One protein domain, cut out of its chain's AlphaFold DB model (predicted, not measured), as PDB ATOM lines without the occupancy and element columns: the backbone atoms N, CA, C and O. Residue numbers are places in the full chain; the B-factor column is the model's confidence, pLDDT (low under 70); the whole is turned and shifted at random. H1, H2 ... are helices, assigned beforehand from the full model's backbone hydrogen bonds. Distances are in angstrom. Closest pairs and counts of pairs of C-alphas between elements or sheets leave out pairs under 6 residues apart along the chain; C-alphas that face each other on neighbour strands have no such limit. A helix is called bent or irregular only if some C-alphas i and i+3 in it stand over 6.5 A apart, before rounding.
ATOM      1  N   TYR A 227      10.510 -23.070 -60.896       90.94
ATOM      2  CA  TYR A 227       9.464 -22.074 -60.675       90.94
ATOM      3  C   TYR A 227      10.032 -20.649 -60.656       90.94
ATOM      4  O   TYR A 227       9.264 -19.695 -60.531       90.94
ATOM      5  N   ALA A 228      11.353 -20.497 -60.803       88.75
ATOM      6  CA  ALA A 228      12.040 -19.211 -60.802       88.75
ATOM      7  C   ALA A 228      11.572 -18.264 -61.917       88.75
ATOM      8  O   ALA A 228      11.676 -17.054 -61.765       88.75
ATOM      9  N   LYS A 229      11.028 -18.776 -63.027       88.38
ATOM     10  CA  LYS A 229      10.533 -17.951 -64.138       88.38
ATOM     11  C   LYS A 229       9.009 -17.912 -64.148       88.38
ATOM     12  O   LYS A 229       8.364 -18.946 -64.322       88.38
ATOM     13  N   LYS A 230       8.425 -16.717 -64.034       81.94
ATOM     14  CA  LYS A 230       6.979 -16.497 -64.172       81.94
ATOM     15  C   LYS A 230       6.729 -15.360 -65.161       81.94
ATOM     16  O   LYS A 230       7.047 -14.218 -64.879       81.94
ATOM     17  N   GLY A 231       6.159 -15.676 -66.326       77.56
ATOM     18  CA  GLY A 231       5.750 -14.657 -67.306       77.56
ATOM     19  C   GLY A 231       6.890 -13.807 -67.885       77.56
ATOM     20  O   GLY A 231       6.648 -12.671 -68.264       77.56
ATOM     21  N   GLY A 232       8.119 -14.333 -67.939       79.19
ATOM     22  CA  GLY A 232       9.305 -13.598 -68.402       79.19
ATOM     23  C   GLY A 232      10.101 -12.909 -67.288       79.19
ATOM     24  O   GLY A 232      11.256 -12.562 -67.510       79.19
ATOM     25  N   GLU A 233       9.541 -12.798 -66.081       86.88
ATOM     26  CA  GLU A 233      10.232 -12.271 -64.901       86.88
ATOM     27  C   GLU A 233      10.888 -13.393 -64.087       86.88
ATOM     28  O   GLU A 233      10.347 -14.501 -63.965       86.88
ATOM     29  N   ILE A 234      12.064 -13.098 -63.524       89.75
ATOM     30  CA  ILE A 234      12.794 -14.001 -62.630       89.75
ATOM     31  C   ILE A 234      12.432 -13.654 -61.184       89.75
ATOM     32  O   ILE A 234      12.741 -12.573 -60.683       89.75
ATOM     33  N   LEU A 235      11.781 -14.590 -60.501       93.31
ATOM     34  CA  LEU A 235      11.494 -14.529 -59.075       93.31
ATOM     35  C   LEU A 235      12.775 -14.844 -58.297       93.31
ATOM     36  O   LEU A 235      13.044 -16.007 -57.995       93.31
ATOM     37  N   LYS A 236      13.547 -13.807 -57.955       94.19
ATOM     38  CA  LYS A 236      14.854 -13.933 -57.285       94.19
ATOM     39  C   LYS A 236      14.835 -14.849 -56.053       94.19
ATOM     40  O   LYS A 236      15.706 -15.696 -55.906       94.19
ATOM     41  N   ALA A 237      13.814 -14.740 -55.199       94.75
ATOM     42  CA  ALA A 237      13.688 -15.591 -54.012       94.75
ATOM     43  C   ALA A 237      13.486 -17.084 -54.353       94.75
ATOM     44  O   ALA A 237      14.009 -17.955 -53.663       94.75
ATOM     45  N   GLU A 238      12.759 -17.403 -55.430       95.44
ATOM     46  CA  GLU A 238      12.573 -18.794 -55.868       95.44
ATOM     47  C   GLU A 238      13.824 -19.316 -56.594       95.44
ATOM     48  O   GLU A 238      14.199 -20.465 -56.389       95.44
ATOM     49  N   GLU A 239      14.521 -18.481 -57.372       95.19
ATOM     50  CA  GLU A 239      15.836 -18.825 -57.938       95.19
ATOM     51  C   GLU A 239      16.865 -19.130 -56.839       95.19
ATOM     52  O   GLU A 239      17.611 -20.111 -56.919       95.19
ATOM     53  N   PHE A 240      16.853 -18.337 -55.768       96.81
ATOM     54  CA  PHE A 240      17.671 -18.575 -54.589       96.81
ATOM     55  C   PHE A 240      17.321 -19.908 -53.910       96.81
ATOM     56  O   PHE A 240      18.210 -20.722 -53.662       96.81
ATOM     57  N   LEU A 241      16.030 -20.197 -53.702       97.12
ATOM     58  CA  LEU A 241      15.584 -21.492 -53.175       97.12
ATOM     59  C   LEU A 241      16.020 -22.662 -54.072       97.12
ATOM     60  O   LEU A 241      16.494 -23.679 -53.571       97.12
ATOM     61  N   GLU A 242      15.896 -22.539 -55.395       96.31
ATOM     62  CA  GLU A 242      16.360 -23.565 -56.338       96.31
ATOM     63  C   GLU A 242      17.873 -23.784 -56.275       96.31
ATOM     64  O   GLU A 242      18.331 -24.917 -56.433       96.31
ATOM     65  N   THR A 243      18.641 -22.724 -56.029       96.69
ATOM     66  CA  THR A 243      20.091 -22.810 -55.830       96.69
ATOM     67  C   THR A 243      20.418 -23.611 -54.572       96.69
ATOM     68  O   THR A 243      21.275 -24.490 -54.623       96.69
ATOM     69  N   ILE A 244      19.691 -23.387 -53.473       96.88
ATOM     70  CA  ILE A 244      19.868 -24.147 -52.225       96.88
ATOM     71  C   ILE A 244      19.468 -25.615 -52.412       96.88
ATOM     72  O   ILE A 244      20.214 -26.501 -52.008       96.88
ATOM     73  N   ILE A 245      18.329 -25.888 -53.062       96.75
ATOM     74  CA  ILE A 245      17.849 -27.259 -53.318       96.75
ATOM     75  C   ILE A 245      18.877 -28.071 -54.119       96.75
ATOM     76  O   ILE A 245      19.027 -29.265 -53.878       96.75
ATOM     77  N   LYS A 246      19.578 -27.449 -55.073       94.38
ATOM     78  CA  LYS A 246      20.602 -28.113 -55.900       94.38
ATOM     79  C   LYS A 246      21.956 -28.243 -55.202       94.38
ATOM     80  O   LYS A 246      22.798 -29.009 -55.657       94.38
ATOM     81  N   ALA A 247      22.198 -27.462 -54.155       92.44
ATOM     82  CA  ALA A 247      23.482 -27.444 -53.481       92.44
ATOM     83  C   ALA A 247      23.614 -28.605 -52.478       92.44
ATOM     84  O   ALA A 247      22.635 -28.958 -51.809       92.44
ATOM     85  N   PRO A 248      24.832 -29.147 -52.296       87.56
ATOM     86  CA  PRO A 248      25.144 -30.020 -51.171       87.56
ATOM     87  C   PRO A 248      24.791 -29.362 -49.830       87.56
ATOM     88  O   PRO A 248      24.986 -28.155 -49.653       87.56
ATOM     89  N   GLU A 249      24.313 -30.164 -48.875       86.56
ATOM     90  CA  GLU A 249      23.910 -29.705 -47.535       86.56
ATOM     91  C   GLU A 249      25.021 -28.904 -46.839       86.56
ATOM     92  O   GLU A 249      24.766 -27.907 -46.166       86.56
ATOM     93  N   GLU A 250      26.277 -29.301 -47.038       86.00
ATOM     94  CA  GLU A 250      27.454 -28.688 -46.423       86.00
ATOM     95  C   GLU A 250      27.605 -27.205 -46.798       86.00
ATOM     96  O   GLU A 250      28.195 -26.425 -46.044       86.00
ATOM     97  N   LEU A 251      27.051 -26.806 -47.947       90.50
ATOM     98  CA  LEU A 251      27.087 -25.438 -48.452       90.50
ATOM     99  C   LEU A 251      25.860 -24.615 -48.050       90.50
ATOM    100  O   LEU A 251      25.881 -23.398 -48.234       90.50
ATOM    101  N   TRP A 252      24.817 -25.224 -47.478       93.44
ATOM    102  CA  TRP A 252      23.567 -24.524 -47.168       93.44
ATOM    103  C   TRP A 252      23.775 -23.339 -46.242       93.44
ATOM    104  O   TRP A 252      23.272 -22.262 -46.529       93.44
ATOM    105  N   ASN A 253      24.549 -23.500 -45.168       93.19
ATOM    106  CA  ASN A 253      24.767 -22.411 -44.216       93.19
ATOM    107  C   ASN A 253      25.422 -21.201 -44.880       93.19
ATOM    108  O   ASN A 253      25.012 -20.071 -44.641       93.19
ATOM    109  N   LYS A 254      26.414 -21.451 -45.739       93.44
ATOM    110  CA  LYS A 254      27.088 -20.397 -46.491       93.44
ATOM    111  C   LYS A 254      26.117 -19.721 -47.460       93.44
ATOM    112  O   LYS A 254      25.997 -18.508 -47.435       93.44
ATOM    113  N   LEU A 255      25.388 -20.504 -48.258       95.31
ATOM    114  CA  LEU A 255      24.418 -19.977 -49.222       95.31
ATOM    115  C   LEU A 255      23.304 -19.172 -48.547       95.31
ATOM    116  O   LEU A 255      22.924 -18.120 -49.047       95.31
ATOM    117  N   LEU A 256      22.798 -19.648 -47.409       94.94
ATOM    118  CA  LEU A 256      21.768 -18.975 -46.625       94.94
ATOM    119  C   LEU A 256      22.276 -17.651 -46.050       94.94
ATOM    120  O   LEU A 256      21.579 -16.650 -46.160       94.94
ATOM    121  N   ILE A 257      23.486 -17.619 -45.485       92.38
ATOM    122  CA  ILE A 257      24.085 -16.375 -44.985       92.38
ATOM    123  C   ILE A 257      24.315 -15.394 -46.137       92.38
ATOM    124  O   ILE A 257      23.829 -14.271 -46.072       92.38
ATOM    125  N   ASP A 258      25.002 -15.826 -47.197       93.50
ATOM    126  CA  ASP A 258      25.404 -14.961 -48.312       93.50
ATOM    127  C   ASP A 258      24.192 -14.445 -49.113       93.50
ATOM    128  O   ASP A 258      24.219 -13.338 -49.648       93.50
ATOM    129  N   GLY A 259      23.122 -15.240 -49.214       92.44
ATOM    130  CA  GLY A 259      21.933 -14.892 -49.991       92.44
ATOM    131  C   GLY A 259      20.865 -14.111 -49.225       92.44
ATOM    132  O   GLY A 259      20.110 -13.362 -49.851       92.44
ATOM    133  N   MET A 260      20.802 -14.241 -47.893       95.06
ATOM    134  CA  MET A 260      19.837 -13.505 -47.069       95.06
ATOM    135  C   MET A 260      20.365 -12.136 -46.627       95.06
ATOM    136  O   MET A 260      21.567 -11.943 -46.436       95.06
ATOM    137  N   THR A 261      19.463 -11.190 -46.351       92.50
ATOM    138  CA  THR A 261      19.813  -9.842 -45.852       92.50
ATOM    139  C   THR A 261      20.662  -9.857 -44.574       92.50
ATOM    140  O   THR A 261      21.455  -8.942 -44.355       92.50
ATOM    141  N   VAL A 262      20.575 -10.928 -43.777       87.25
ATOM    142  CA  VAL A 262      21.405 -11.183 -42.585       87.25
ATOM    143  C   VAL A 262      22.909 -11.155 -42.902       87.25
ATOM    144  O   VAL A 262      23.688 -10.620 -42.116       87.25
ATOM    145  N   GLY A 263      23.329 -11.681 -44.057       83.38
ATOM    146  CA  GLY A 263      24.717 -11.639 -44.531       83.38
ATOM    147  C   GLY A 263      24.968 -10.604 -45.626       83.38
ATOM    148  O   GLY A 263      25.959 -10.716 -46.342       83.38
ATOM    149  N   LYS A 264      24.111  -9.577 -45.741       86.50
ATOM    150  CA  LYS A 264      24.121  -8.554 -46.812       86.50
ATOM    151  C   LYS A 264      23.722  -9.075 -48.201       86.50
ATOM    152  O   LYS A 264      24.054  -8.441 -49.202       86.50
ATOM    153  N   GLY A 265      23.011 -10.197 -48.264       90.44
ATOM    154  CA  GLY A 265      22.365 -10.675 -49.481       90.44
ATOM    155  C   GLY A 265      21.118  -9.866 -49.857       90.44
ATOM    156  O   GLY A 265      20.701  -8.952 -49.142       90.44
ATOM    157  N   GLU A 266      20.513 -10.213 -50.994       91.94
ATOM    158  CA  GLU A 266      19.366  -9.483 -51.559       91.94
ATOM    159  C   GLU A 266      18.002  -9.966 -51.041       91.94
ATOM    160  O   GLU A 266      17.028  -9.226 -51.150       91.94
ATOM    161  N   ILE A 267      17.906 -11.190 -50.509       96.19
ATOM    162  CA  ILE A 267      16.621 -11.831 -50.185       96.19
ATOM    163  C   ILE A 267      16.303 -11.679 -48.698       96.19
ATOM    164  O   ILE A 267      17.119 -12.029 -47.844       96.19
ATOM    165  N   SER A 268      15.112 -11.191 -48.350       95.81
ATOM    166  CA  SER A 268      14.700 -11.168 -46.940       95.81
ATOM    167  C   SER A 268      14.311 -12.572 -46.444       95.81
ATOM    168  O   SER A 268      13.845 -13.404 -47.235       95.81
ATOM    169  N   PRO A 269      14.453 -12.870 -45.139       95.06
ATOM    170  CA  PRO A 269      13.963 -14.126 -44.571       95.06
ATOM    171  C   PRO A 269      12.480 -14.375 -44.882       95.06
ATOM    172  O   PRO A 269      12.097 -15.485 -45.245       95.06
ATOM    173  N   GLU A 270      11.641 -13.339 -44.827       95.62
ATOM    174  CA  GLU A 270      10.202 -13.429 -45.083       95.62
ATOM    175  C   GLU A 270       9.892 -13.822 -46.533       95.62
ATOM    176  O   GLU A 270       8.990 -14.635 -46.773       95.62
ATOM    177  N   GLU A 271      10.645 -13.282 -47.495       96.56
ATOM    178  CA  GLU A 271      10.543 -13.643 -48.911       96.56
ATOM    179  C   GLU A 271      10.931 -15.105 -49.142       96.56
ATOM    180  O   GLU A 271      10.191 -15.837 -49.812       96.56
ATOM    181  N   LEU A 272      12.037 -15.555 -48.536       97.25
ATOM    182  CA  LEU A 272      12.472 -16.951 -48.592       97.25
ATOM    183  C   LEU A 272      11.412 -17.889 -47.990       97.25
ATOM    184  O   LEU A 272      11.025 -18.886 -48.605       97.25
ATOM    185  N   TYR A 273      10.876 -17.566 -46.814       97.31
ATOM    186  CA  TYR A 273       9.848 -18.388 -46.172       97.31
ATOM    187  C   TYR A 273       8.555 -18.435 -46.990       97.31
ATOM    188  O   TYR A 273       7.892 -19.472 -47.046       97.31
ATOM    189  N   ALA A 274       8.190 -17.341 -47.664       97.19
ATOM    190  CA  ALA A 274       7.021 -17.309 -48.533       97.19
ATOM    191  C   ALA A 274       7.171 -18.234 -49.753       97.19
ATOM    192  O   ALA A 274       6.211 -18.929 -50.104       97.19
ATOM    193  N   VAL A 275       8.347 -18.279 -50.392       97.00
ATOM    194  CA  VAL A 275       8.586 -19.211 -51.512       97.00
ATOM    195  C   VAL A 275       8.678 -20.660 -51.039       97.00
ATOM    196  O   VAL A 275       8.116 -21.538 -51.691       97.00
ATOM    197  N   ILE A 276       9.264 -20.916 -49.864       97.06
ATOM    198  CA  ILE A 276       9.295 -22.253 -49.253       97.06
ATOM    199  C   ILE A 276       7.872 -22.756 -48.968       97.06
ATOM    200  O   ILE A 276       7.534 -23.867 -49.380       97.06
ATOM    201  N   ARG A 277       7.001 -21.946 -48.350       97.81
ATOM    202  CA  ARG A 277       5.595 -22.330 -48.114       97.81
ATOM    203  C   ARG A 277       4.879 -22.694 -49.413       97.81
ATOM    204  O   ARG A 277       4.297 -23.773 -49.512       97.81
ATOM    205  N   LYS A 278       5.019 -21.863 -50.450       96.31
ATOM    206  CA  LYS A 278       4.471 -22.152 -51.788       96.31
ATOM    207  C   LYS A 278       5.049 -23.439 -52.379       96.31
ATOM    208  O   LYS A 278       4.334 -24.179 -53.053       96.31
ATOM    209  N   ARG A 279       6.339 -23.724 -52.164       96.38
ATOM    210  CA  ARG A 279       6.985 -24.962 -52.622       96.38
ATOM    211  C   ARG A 279       6.395 -26.188 -51.930       96.38
ATOM    212  O   ARG A 279       6.100 -27.158 -52.619       96.38
ATOM    213  N   ILE A 280       6.166 -26.119 -50.620       96.06
ATOM    214  CA  ILE A 280       5.519 -27.184 -49.843       96.06
ATOM    215  C   ILE A 280       4.091 -27.422 -50.345       96.06
ATOM    216  O   ILE A 280       3.768 -28.544 -50.716       96.06
ATOM    217  N   GLU A 281       3.262 -26.380 -50.460       96.94
ATOM    218  CA  GLU A 281       1.889 -26.487 -50.989       96.94
ATOM    219  C   GLU A 281       1.858 -27.155 -52.374       96.94
ATOM    220  O   GLU A 281       1.067 -28.059 -52.644       96.94
ATOM    221  N   ARG A 282       2.777 -26.749 -53.255       95.06
ATOM    222  CA  ARG A 282       2.928 -27.324 -54.595       95.06
ATOM    223  C   ARG A 282       3.324 -28.793 -54.576       95.06
ATOM    224  O   ARG A 282       2.887 -29.508 -55.479       95.06
ATOM    225  N   THR A 283       4.171 -29.206 -53.637       95.06
ATOM    226  CA  THR A 283       4.535 -30.611 -53.432       95.06
ATOM    227  C   THR A 283       3.313 -31.388 -52.960       95.06
ATOM    228  O   THR A 283       2.964 -32.377 -53.592       95.06
ATOM    229  N   LEU A 284       2.597 -30.882 -51.950       94.81
ATOM    230  CA  LEU A 284       1.422 -31.545 -51.378       94.81
ATOM    231  C   LEU A 284       0.333 -31.843 -52.420       94.81
ATOM    232  O   LEU A 284      -0.231 -32.929 -52.404       94.81
ATOM    233  N   ILE A 285       0.070 -30.916 -53.345       95.81
ATOM    234  CA  ILE A 285      -0.951 -31.089 -54.398       95.81
ATOM    235  C   ILE A 285      -0.500 -32.069 -55.498       95.81
ATOM    236  O   ILE A 285      -1.331 -32.632 -56.204       95.81
ATOM    237  N   ARG A 286       0.813 -32.240 -55.701       92.88
ATOM    238  CA  ARG A 286       1.370 -33.020 -56.824       92.88
ATOM    239  C   ARG A 286       1.695 -34.465 -56.484       92.88
ATOM    240  O   ARG A 286       1.922 -35.248 -57.399       92.88
ATOM    241  N   THR A 287       1.779 -34.788 -55.206       94.12
ATOM    242  CA  THR A 287       2.089 -36.129 -54.716       94.12
ATOM    243  C   THR A 287       0.854 -36.747 -54.082       94.12
ATOM    244  O   THR A 287      -0.003 -36.031 -53.562       94.12
ATOM    245  N   GLU A 288       0.802 -38.072 -54.040       92.94
ATOM    246  CA  GLU A 288      -0.267 -38.785 -53.348       92.94
ATOM    247  C   GLU A 288      -0.259 -38.460 -51.848       92.94
ATOM    248  O   GLU A 288       0.793 -38.424 -51.200       92.94
ATOM    249  N   GLY A 289      -1.442 -38.186 -51.294       91.69
ATOM    250  CA  GLY A 289      -1.602 -37.820 -49.890       91.69
ATOM    251  C   GLY A 289      -1.114 -38.927 -48.958       91.69
ATOM    252  O   GLY A 289      -1.568 -40.063 -49.046       91.69
ATOM    253  N   GLY A 290      -0.200 -38.597 -48.048       88.62
ATOM    254  CA  GLY A 290       0.325 -39.539 -47.059       88.62
ATOM    255  C   GLY A 290       1.439 -40.465 -47.559       88.62
ATOM    256  O   GLY A 290       1.987 -41.188 -46.722       88.62
ATOM    257  N   SER A 291       1.804 -40.392 -48.844       93.94
ATOM    258  CA  SER A 291       2.928 -41.124 -49.449       93.94
ATOM    259  C   SER A 291       4.277 -40.790 -48.799       93.94
ATOM    260  O   SER A 291       4.459 -39.713 -48.214       93.94
ATOM    261  N   TYR A 292       5.245 -41.701 -48.903       95.62
ATOM    262  CA  TYR A 292       6.606 -41.453 -48.439       95.62
ATOM    263  C   TYR A 292       7.271 -40.363 -49.270       95.62
ATOM    264  O   TYR A 292       7.897 -39.473 -48.691       95.62
ATOM    265  N   GLN A 293       7.061 -40.349 -50.591       95.88
ATOM    266  CA  GLN A 293       7.552 -39.275 -51.447       95.88
ATOM    267  C   GLN A 293       7.071 -37.902 -50.960       95.88
ATOM    268  O   GLN A 293       7.890 -37.001 -50.776       95.88
ATOM    269  N   GLN A 294       5.772 -37.731 -50.684       96.06
ATOM    270  CA  GLN A 294       5.235 -36.460 -50.184       96.06
ATOM    271  C   GLN A 294       5.932 -36.008 -48.896       96.06
ATOM    272  O   GLN A 294       6.313 -34.837 -48.774       96.06
ATOM    273  N   ARG A 295       6.110 -36.927 -47.938       95.94
ATOM    274  CA  ARG A 295       6.745 -36.640 -46.643       95.94
ATOM    275  C   ARG A 295       8.208 -36.255 -46.818       95.94
ATOM    276  O   ARG A 295       8.595 -35.189 -46.354       95.94
ATOM    277  N   ILE A 296       8.993 -37.063 -47.529       96.12
ATOM    278  CA  ILE A 296      10.435 -36.849 -47.721       96.12
ATOM    279  C   ILE A 296      10.702 -35.497 -48.390       96.12
ATOM    280  O   ILE A 296      11.519 -34.714 -47.907       96.12
ATOM    281  N   LEU A 297       9.976 -35.180 -49.467       97.06
ATOM    282  CA  LEU A 297      10.136 -33.906 -50.176       97.06
ATOM    283  C   LEU A 297       9.742 -32.710 -49.301       97.06
ATOM    284  O   LEU A 297      10.396 -31.668 -49.340       97.06
ATOM    285  N   THR A 298       8.679 -32.853 -48.508       95.94
ATOM    286  CA  THR A 298       8.220 -31.799 -47.598       95.94
ATOM    287  C   THR A 298       9.221 -31.562 -46.471       95.94
ATOM    288  O   THR A 298       9.571 -30.414 -46.203       95.94
ATOM    289  N   GLU A 299       9.713 -32.627 -45.838       94.94
ATOM    290  CA  GLU A 299      10.690 -32.540 -44.750       94.94
ATOM    291  C   GLU A 299      12.030 -31.978 -45.231       94.94
ATOM    292  O   GLU A 299      12.625 -31.151 -44.546       94.94
ATOM    293  N   TYR A 300      12.464 -32.313 -46.448       96.75
ATOM    294  CA  TYR A 300      13.655 -31.711 -47.047       96.75
ATOM    295  C   TYR A 300      13.534 -30.183 -47.169       96.75
ATOM    296  O   TYR A 300      14.418 -29.443 -46.732       96.75
ATOM    297  N   VAL A 301      12.411 -29.688 -47.703       96.50
ATOM    298  CA  VAL A 301      12.171 -28.243 -47.862       96.50
ATOM    299  C   VAL A 301      11.993 -27.549 -46.504       96.50
ATOM    300  O   VAL A 301      12.526 -26.457 -46.296       96.50
ATOM    301  N   LYS A 302      11.307 -28.184 -45.548       96.00
ATOM    302  CA  LYS A 302      11.228 -27.692 -44.163       96.00
ATOM    303  C   LYS A 302      12.590 -27.661 -43.478       96.00
ATOM    304  O   LYS A 302      12.817 -26.778 -42.657       96.00
ATOM    305  N   GLY A 303      13.493 -28.583 -43.810       93.88
ATOM    306  CA  GLY A 303      14.875 -28.590 -43.338       93.88
ATOM    307  C   GLY A 303      15.644 -27.342 -43.775       93.88
ATOM    308  O   GLY A 303      16.370 -26.761 -42.968       93.88
ATOM    309  N   ILE A 304      15.425 -26.873 -45.010       95.25
ATOM    310  CA  ILE A 304      15.987 -25.603 -45.504       95.25
ATOM    311  C   ILE A 304      15.423 -24.420 -44.709       95.25
ATOM    312  O   ILE A 304      16.193 -23.605 -44.203       95.25
ATOM    313  N   GLN A 305      14.094 -24.342 -44.558       95.50
ATOM    314  CA  GLN A 305      13.444 -23.275 -43.782       95.50
ATOM    315  C   GLN A 305      13.969 -23.243 -42.346       95.50
ATOM    316  O   GLN A 305      14.402 -22.207 -41.853       95.50
ATOM    317  N   SER A 306      13.986 -24.410 -41.715       94.75
ATOM    318  CA  SER A 306      14.494 -24.624 -40.370       94.75
ATOM    319  C   SER A 306      15.902 -24.061 -40.195       94.75
ATOM    320  O   SER A 306      16.194 -23.365 -39.222       94.75
ATOM    321  N   ARG A 307      16.783 -24.336 -41.158       93.56
ATOM    322  CA  ARG A 307      18.155 -23.842 -41.126       93.56
ATOM    323  C   ARG A 307      18.242 -22.327 -41.243       93.56
ATOM    324  O   ARG A 307      19.026 -21.703 -40.535       93.56
ATOM    325  N   ALA A 308      17.451 -21.751 -42.140       93.81
ATOM    326  CA  ALA A 308      17.382 -20.309 -42.316       93.81
ATOM    327  C   ALA A 308      16.909 -19.614 -41.026       93.81
ATOM    328  O   ALA A 308      17.537 -18.648 -40.600       93.81
ATOM    329  N   GLU A 309      15.894 -20.166 -40.353       93.06
ATOM    330  CA  GLU A 309      15.403 -19.670 -39.058       93.06
ATOM    331  C   GLU A 309      16.499 -19.689 -37.984       93.06
ATOM    332  O   GLU A 309      16.712 -18.682 -37.314       93.06
ATOM    333  N   GLU A 310      17.254 -20.789 -37.870       91.44
ATOM    334  CA  GLU A 310      18.360 -20.916 -36.904       91.44
ATOM    335  C   GLU A 310      19.460 -19.864 -37.146       91.44
ATOM    336  O   GLU A 310      20.005 -19.290 -36.202       91.44
ATOM    337  N   ILE A 311      19.787 -19.587 -38.413       90.06
ATOM    338  CA  ILE A 311      20.786 -18.573 -38.789       90.06
ATOM    339  C   ILE A 311      20.303 -17.167 -38.414       90.06
ATOM    340  O   ILE A 311      21.076 -16.375 -37.864       90.06
ATOM    341  N   VAL A 312      19.037 -16.854 -38.698       90.56
ATOM    342  CA  VAL A 312      18.421 -15.564 -38.357       90.56
ATOM    343  C   VAL A 312      18.407 -15.370 -36.840       90.56
ATOM    344  O   VAL A 312      18.885 -14.345 -36.353       90.56
ATOM    345  N   GLU A 313      17.943 -16.371 -36.091       87.75
ATOM    346  CA  GLU A 313      17.881 -16.345 -34.627       87.75
ATOM    347  C   GLU A 313      19.269 -16.154 -34.002       87.75
ATOM    348  O   GLU A 313      19.476 -15.250 -33.191       87.75
ATOM    349  N   ARG A 314      20.263 -16.940 -34.436       85.25
ATOM    350  CA  ARG A 314      21.636 -16.830 -33.925       85.25
ATOM    351  C   ARG A 314      22.243 -15.453 -34.209       85.25
ATOM    352  O   ARG A 314      22.964 -14.922 -33.364       85.25
ATOM    353  N   THR A 315      21.948 -14.857 -35.364       81.00
ATOM    354  CA  THR A 315      22.478 -13.529 -35.713       81.00
ATOM    355  C   THR A 315      21.810 -12.416 -34.906       81.00
ATOM    356  O   THR A 315      22.500 -11.504 -34.452       81.00
ATOM    357  N   LEU A 316      20.501 -12.519 -34.652       77.62
ATOM    358  CA  LEU A 316      19.781 -11.602 -33.762       77.62
ATOM    359  C   LEU A 316      20.362 -11.624 -32.342       77.62
ATOM    360  O   LEU A 316      20.626 -10.566 -31.775       77.62
ATOM    361  N   ILE A 317      20.650 -12.810 -31.795       76.06
ATOM    362  CA  ILE A 317      21.279 -12.957 -30.469       76.06
ATOM    363  C   ILE A 317      22.658 -12.279 -30.428       76.06
ATOM    364  O   ILE A 317      22.985 -11.586 -29.459       76.06
ATOM    365  N   CYS A 318      23.472 -12.442 -31.475       68.81
ATOM    366  CA  CYS A 318      24.777 -11.783 -31.565       68.81
ATOM    367  C   CYS A 318      24.667 -10.254 -31.654       68.81
ATOM    368  O   CYS A 318      25.465  -9.572 -31.016       68.81
ATOM    369  N   ALA A 319      23.693  -9.717 -32.396       65.75
ATOM    370  CA  ALA A 319      23.469  -8.273 -32.479       65.75
ATOM    371  C   ALA A 319      23.043  -7.687 -31.120       65.75
ATOM    372  O   ALA A 319      23.636  -6.718 -30.657       65.75
ATOM    373  N   VAL A 320      22.111  -8.343 -30.418       60.78
ATOM    374  CA  VAL A 320      21.672  -7.925 -29.071       60.78
ATOM    375  C   VAL A 320      22.816  -7.998 -28.051       60.78
ATOM    376  O   VAL A 320      22.915  -7.156 -27.162       60.78
ATOM    377  N   SER A 321      23.722  -8.972 -28.191       57.62
ATOM    378  CA  SER A 321      24.898  -9.088 -27.316       57.62
ATOM    379  C   SER A 321      25.915  -7.959 -27.530       57.62
ATOM    380  O   SER A 321      26.602  -7.586 -26.586       57.62
ATOM    381  N   GLN A 322      26.003  -7.399 -28.742       52.06
ATOM    382  CA  GLN A 322      26.884  -6.264 -29.056       52.06
ATOM    383  C   GLN A 322      26.346  -4.932 -28.515       52.06
ATOM    384  O   GLN A 322      27.133  -4.067 -28.138       52.06
ATOM    385  N   ASP A 323      25.025  -4.783 -28.402       47.78
ATOM    386  CA  ASP A 323      24.404  -3.623 -27.747       47.78
ATOM    387  C   ASP A 323      24.485  -3.703 -26.204       47.78
ATOM    388  O   ASP A 323      24.471  -2.680 -25.515       47.78
ATOM    389  N   ALA A 324      24.635  -4.912 -25.643       47.91
ATOM    390  CA  ALA A 324      24.775  -5.153 -24.203       47.91
ATOM    391  C   ALA A 324      26.157  -4.775 -23.624       47.91
ATOM    392  O   ALA A 324      26.301  -4.700 -22.400       47.91
ATOM    393  N   ASP A 325      27.141  -4.425 -24.462       45.50
ATOM    394  CA  ASP A 325      28.384  -3.766 -24.018       45.50
ATOM    395  C   ASP A 325      28.130  -2.352 -23.434       45.50
ATOM    396  O   ASP A 325      29.040  -1.711 -22.907       45.50
ATOM    397  N   ALA A 326      26.875  -1.880 -23.437       50.19
ATOM    398  CA  ALA A 326      26.426  -0.711 -22.683       50.19
ATOM    399  C   ALA A 326      25.979  -1.005 -21.227       50.19
ATOM    400  O   ALA A 326      25.709  -0.053 -20.488       50.19
ATOM    401  N   ASN A 327      25.899  -2.267 -20.767       53.31
ATOM    402  CA  ASN A 327      25.525  -2.594 -19.379       53.31
ATOM    403  C   ASN A 327      26.074  -3.967 -18.894       53.31
ATOM    404  O   ASN A 327      25.511  -5.013 -19.227       53.31
ATOM    405  N   PRO A 328      27.096  -4.002 -18.012       52.72
ATOM    406  CA  PRO A 328      27.752  -5.237 -17.548       52.72
ATOM    407  C   PRO A 328      26.825  -6.270 -16.884       52.72
ATOM    408  O   PRO A 328      27.123  -7.465 -16.875       52.72
ATOM    409  N   ASN A 329      25.695  -5.828 -16.324       55.00
ATOM    410  CA  ASN A 329      24.737  -6.717 -15.664       55.00
ATOM    411  C   ASN A 329      23.843  -7.476 -16.657       55.00
ATOM    412  O   ASN A 329      23.420  -8.589 -16.354       55.00
ATOM    413  N   GLU A 330      23.585  -6.921 -17.844       53.16
ATOM    414  CA  GLU A 330      22.755  -7.562 -18.875       53.16
ATOM    415  C   GLU A 330      23.547  -8.629 -19.642       53.16
ATOM    416  O   GLU A 330      23.040  -9.728 -19.874       53.16
ATOM    417  N   HIS A 331      24.833  -8.377 -19.912       48.62
ATOM    418  CA  HIS A 331      25.734  -9.349 -20.538       48.62
ATOM    419  C   HIS A 331      25.892 -10.632 -19.696       48.62
ATOM    420  O   HIS A 331      25.926 -11.742 -20.234       48.62
ATOM    421  N   ARG A 332      25.941 -10.512 -18.360       50.16
ATOM    422  CA  ARG A 332      26.031 -11.668 -17.449       50.16
ATOM    423  C   ARG A 332      24.776 -12.542 -17.513       50.16
ATOM    424  O   ARG A 332      24.890 -13.760 -17.571       50.16
ATOM    425  N   ILE A 333      23.600 -11.916 -17.577       57.88
ATOM    426  CA  ILE A 333      22.306 -12.607 -17.654       57.88
ATOM    427  C   ILE A 333      22.146 -13.304 -19.013       57.88
ATOM    428  O   ILE A 333      21.762 -14.468 -19.051       57.88
ATOM    429  N   LEU A 334      22.505 -12.649 -20.121       50.50
ATOM    430  CA  LEU A 334      22.437 -13.241 -21.465       50.50
ATOM    431  C   LEU A 334      23.420 -14.407 -21.653       50.50
ATOM    432  O   LEU A 334      23.076 -15.416 -22.266       50.50
ATOM    433  N   THR A 335      24.616 -14.311 -21.067       50.38
ATOM    434  CA  THR A 335      25.602 -15.405 -21.081       50.38
ATOM    435  C   THR A 335      25.110 -16.613 -20.270       50.38
ATOM    436  O   THR A 335      25.287 -17.757 -20.685       50.38
ATOM    437  N   GLU A 336      24.442 -16.373 -19.140       54.00
ATOM    438  CA  GLU A 336      23.874 -17.423 -18.285       54.00
ATOM    439  C   GLU A 336      22.612 -18.062 -18.902       54.00
ATOM    440  O   GLU A 336      22.382 -19.259 -18.740       54.00
ATOM    441  N   LEU A 337      21.856 -17.302 -19.706       53.12
ATOM    442  CA  LEU A 337      20.746 -17.797 -20.530       53.12
ATOM    443  C   LEU A 337      21.222 -18.698 -21.675       53.12
ATOM    444  O   LEU A 337      20.664 -19.776 -21.877       53.12
ATOM    445  N   ALA A 338      22.280 -18.302 -22.387       50.25
ATOM    446  CA  ALA A 338      22.853 -19.088 -23.480       50.25
ATOM    447  C   ALA A 338      23.511 -20.399 -23.003       50.25
ATOM    448  O   ALA A 338      23.581 -21.368 -23.756       50.25
ATOM    449  N   ALA A 339      23.977 -20.450 -21.751       51.97
ATOM    450  CA  ALA A 339      24.520 -21.664 -21.138       51.97
ATOM    451  C   ALA A 339      23.432 -22.651 -20.665       51.97
ATOM    452  O   ALA A 339      23.718 -23.838 -20.505       51.97
TER     453      ALA A 339
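What this domain is: This is residues 227 to 339 of the 418 residues of an uncharacterized protein of Cannabis sativa (UniProt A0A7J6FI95). One very long helix, H4, makes the long axis; H3 runs back beside its first part, and the helical hairpin of H1 and H2 packs across this pair, H1 on H3 and H2 on H4. H4 then runs on past these three helices to a tight turn, where H5 folds back toward it as a narrow V. The printed part has 113 residues with five named helices, H1 to H5 in order along the chain, and no named strand; the class is all helix. The whole is loose, with a radius of gyration of the C-alphas of 17.6 A, and elongated, spanning 55 by 35 by 22 A.

Where its parts are: Before the first helix, residues 229 to 230 pair with residues 233 to 234, antiparallel. H1, residues 236 to 246, begins at C-alpha 236 (14.854, -13.933, -57.285) and is 15.4 A long from first to last C-alpha. H2, residues 249 to 259, is 15.1 A long and irregular: C-alphas 250 and 253 are 7.2 A apart. H3, residues 269 to 286, is 25.8 A long. H4, residues 292 to 326, begins at C-alpha 292 (6.606, -41.453, -48.439) and is 52.1 A long; it is neither bent nor irregular, but only just: C-alphas 323 and 326 are 6.2 A apart. H5, residues 328 to 339, is 17.1 A long and ends at C-alpha 339 (24.520, -21.664, -21.138).

How they stand to each other: H4 is the hub and touches H2, H3 and H5. H3 and H4 form a helical hairpin at a shallow tilt of 11 degrees, opposite ways; their closest C-alphas, those of Ile 280 and Thr 298, are 5.8 A apart. H2 touches H4 at a steep tilt of 52 degrees, and H4 touches H2 with residues 304 to 311 alone; the closest C-alphas are those of Leu 256 and Ala 308, 6.3 A apart. H1 and H2 form a helical hairpin at a shallow tilt of 17 degrees, closest at the C-alphas of Ile 244 and Trp 252, 6.3 A apart. H1 touches residues 271 to 276 of H3 alone, at a steep tilt of 64 degrees; the C-alphas of Ala 237 and Leu 272 are closest, at 5.7 A. H1 and H4 are close but not clearly touching, with the C-alphas of Ile 244 and Ile 304 closest, at 7.9 A. H4 and H5 form a helical hairpin at a shallow tilt of 23 degrees, in which residues 321 to 325 of H4 touch residues 330 to 334 of H5; the C-alphas of Ala 324 and His 331 are closest, at 5.7 A. H5 is apart from H1, H2 and H3, and H2 is apart from H3. Each O i to N i+4 pair is within hydrogen-bond range in H1 and H3; in H2 it is 5 of 7, in H4 29 of 31 and in H5 6 of 8.

The domain as a whole: The two C-alphas farthest apart, those of Glu 288 and Pro 328, are 56.5 A apart. The printed part has no cut. No link is long: those from H1 to H2, H3 to H4 and H4 to H5 are tight, and the one from H2 to H3, with 9 residues, is short. The mean pLDDT of the printed part is 85.0; residues 318 to 339 are under 70, and H5 has a mean of 52.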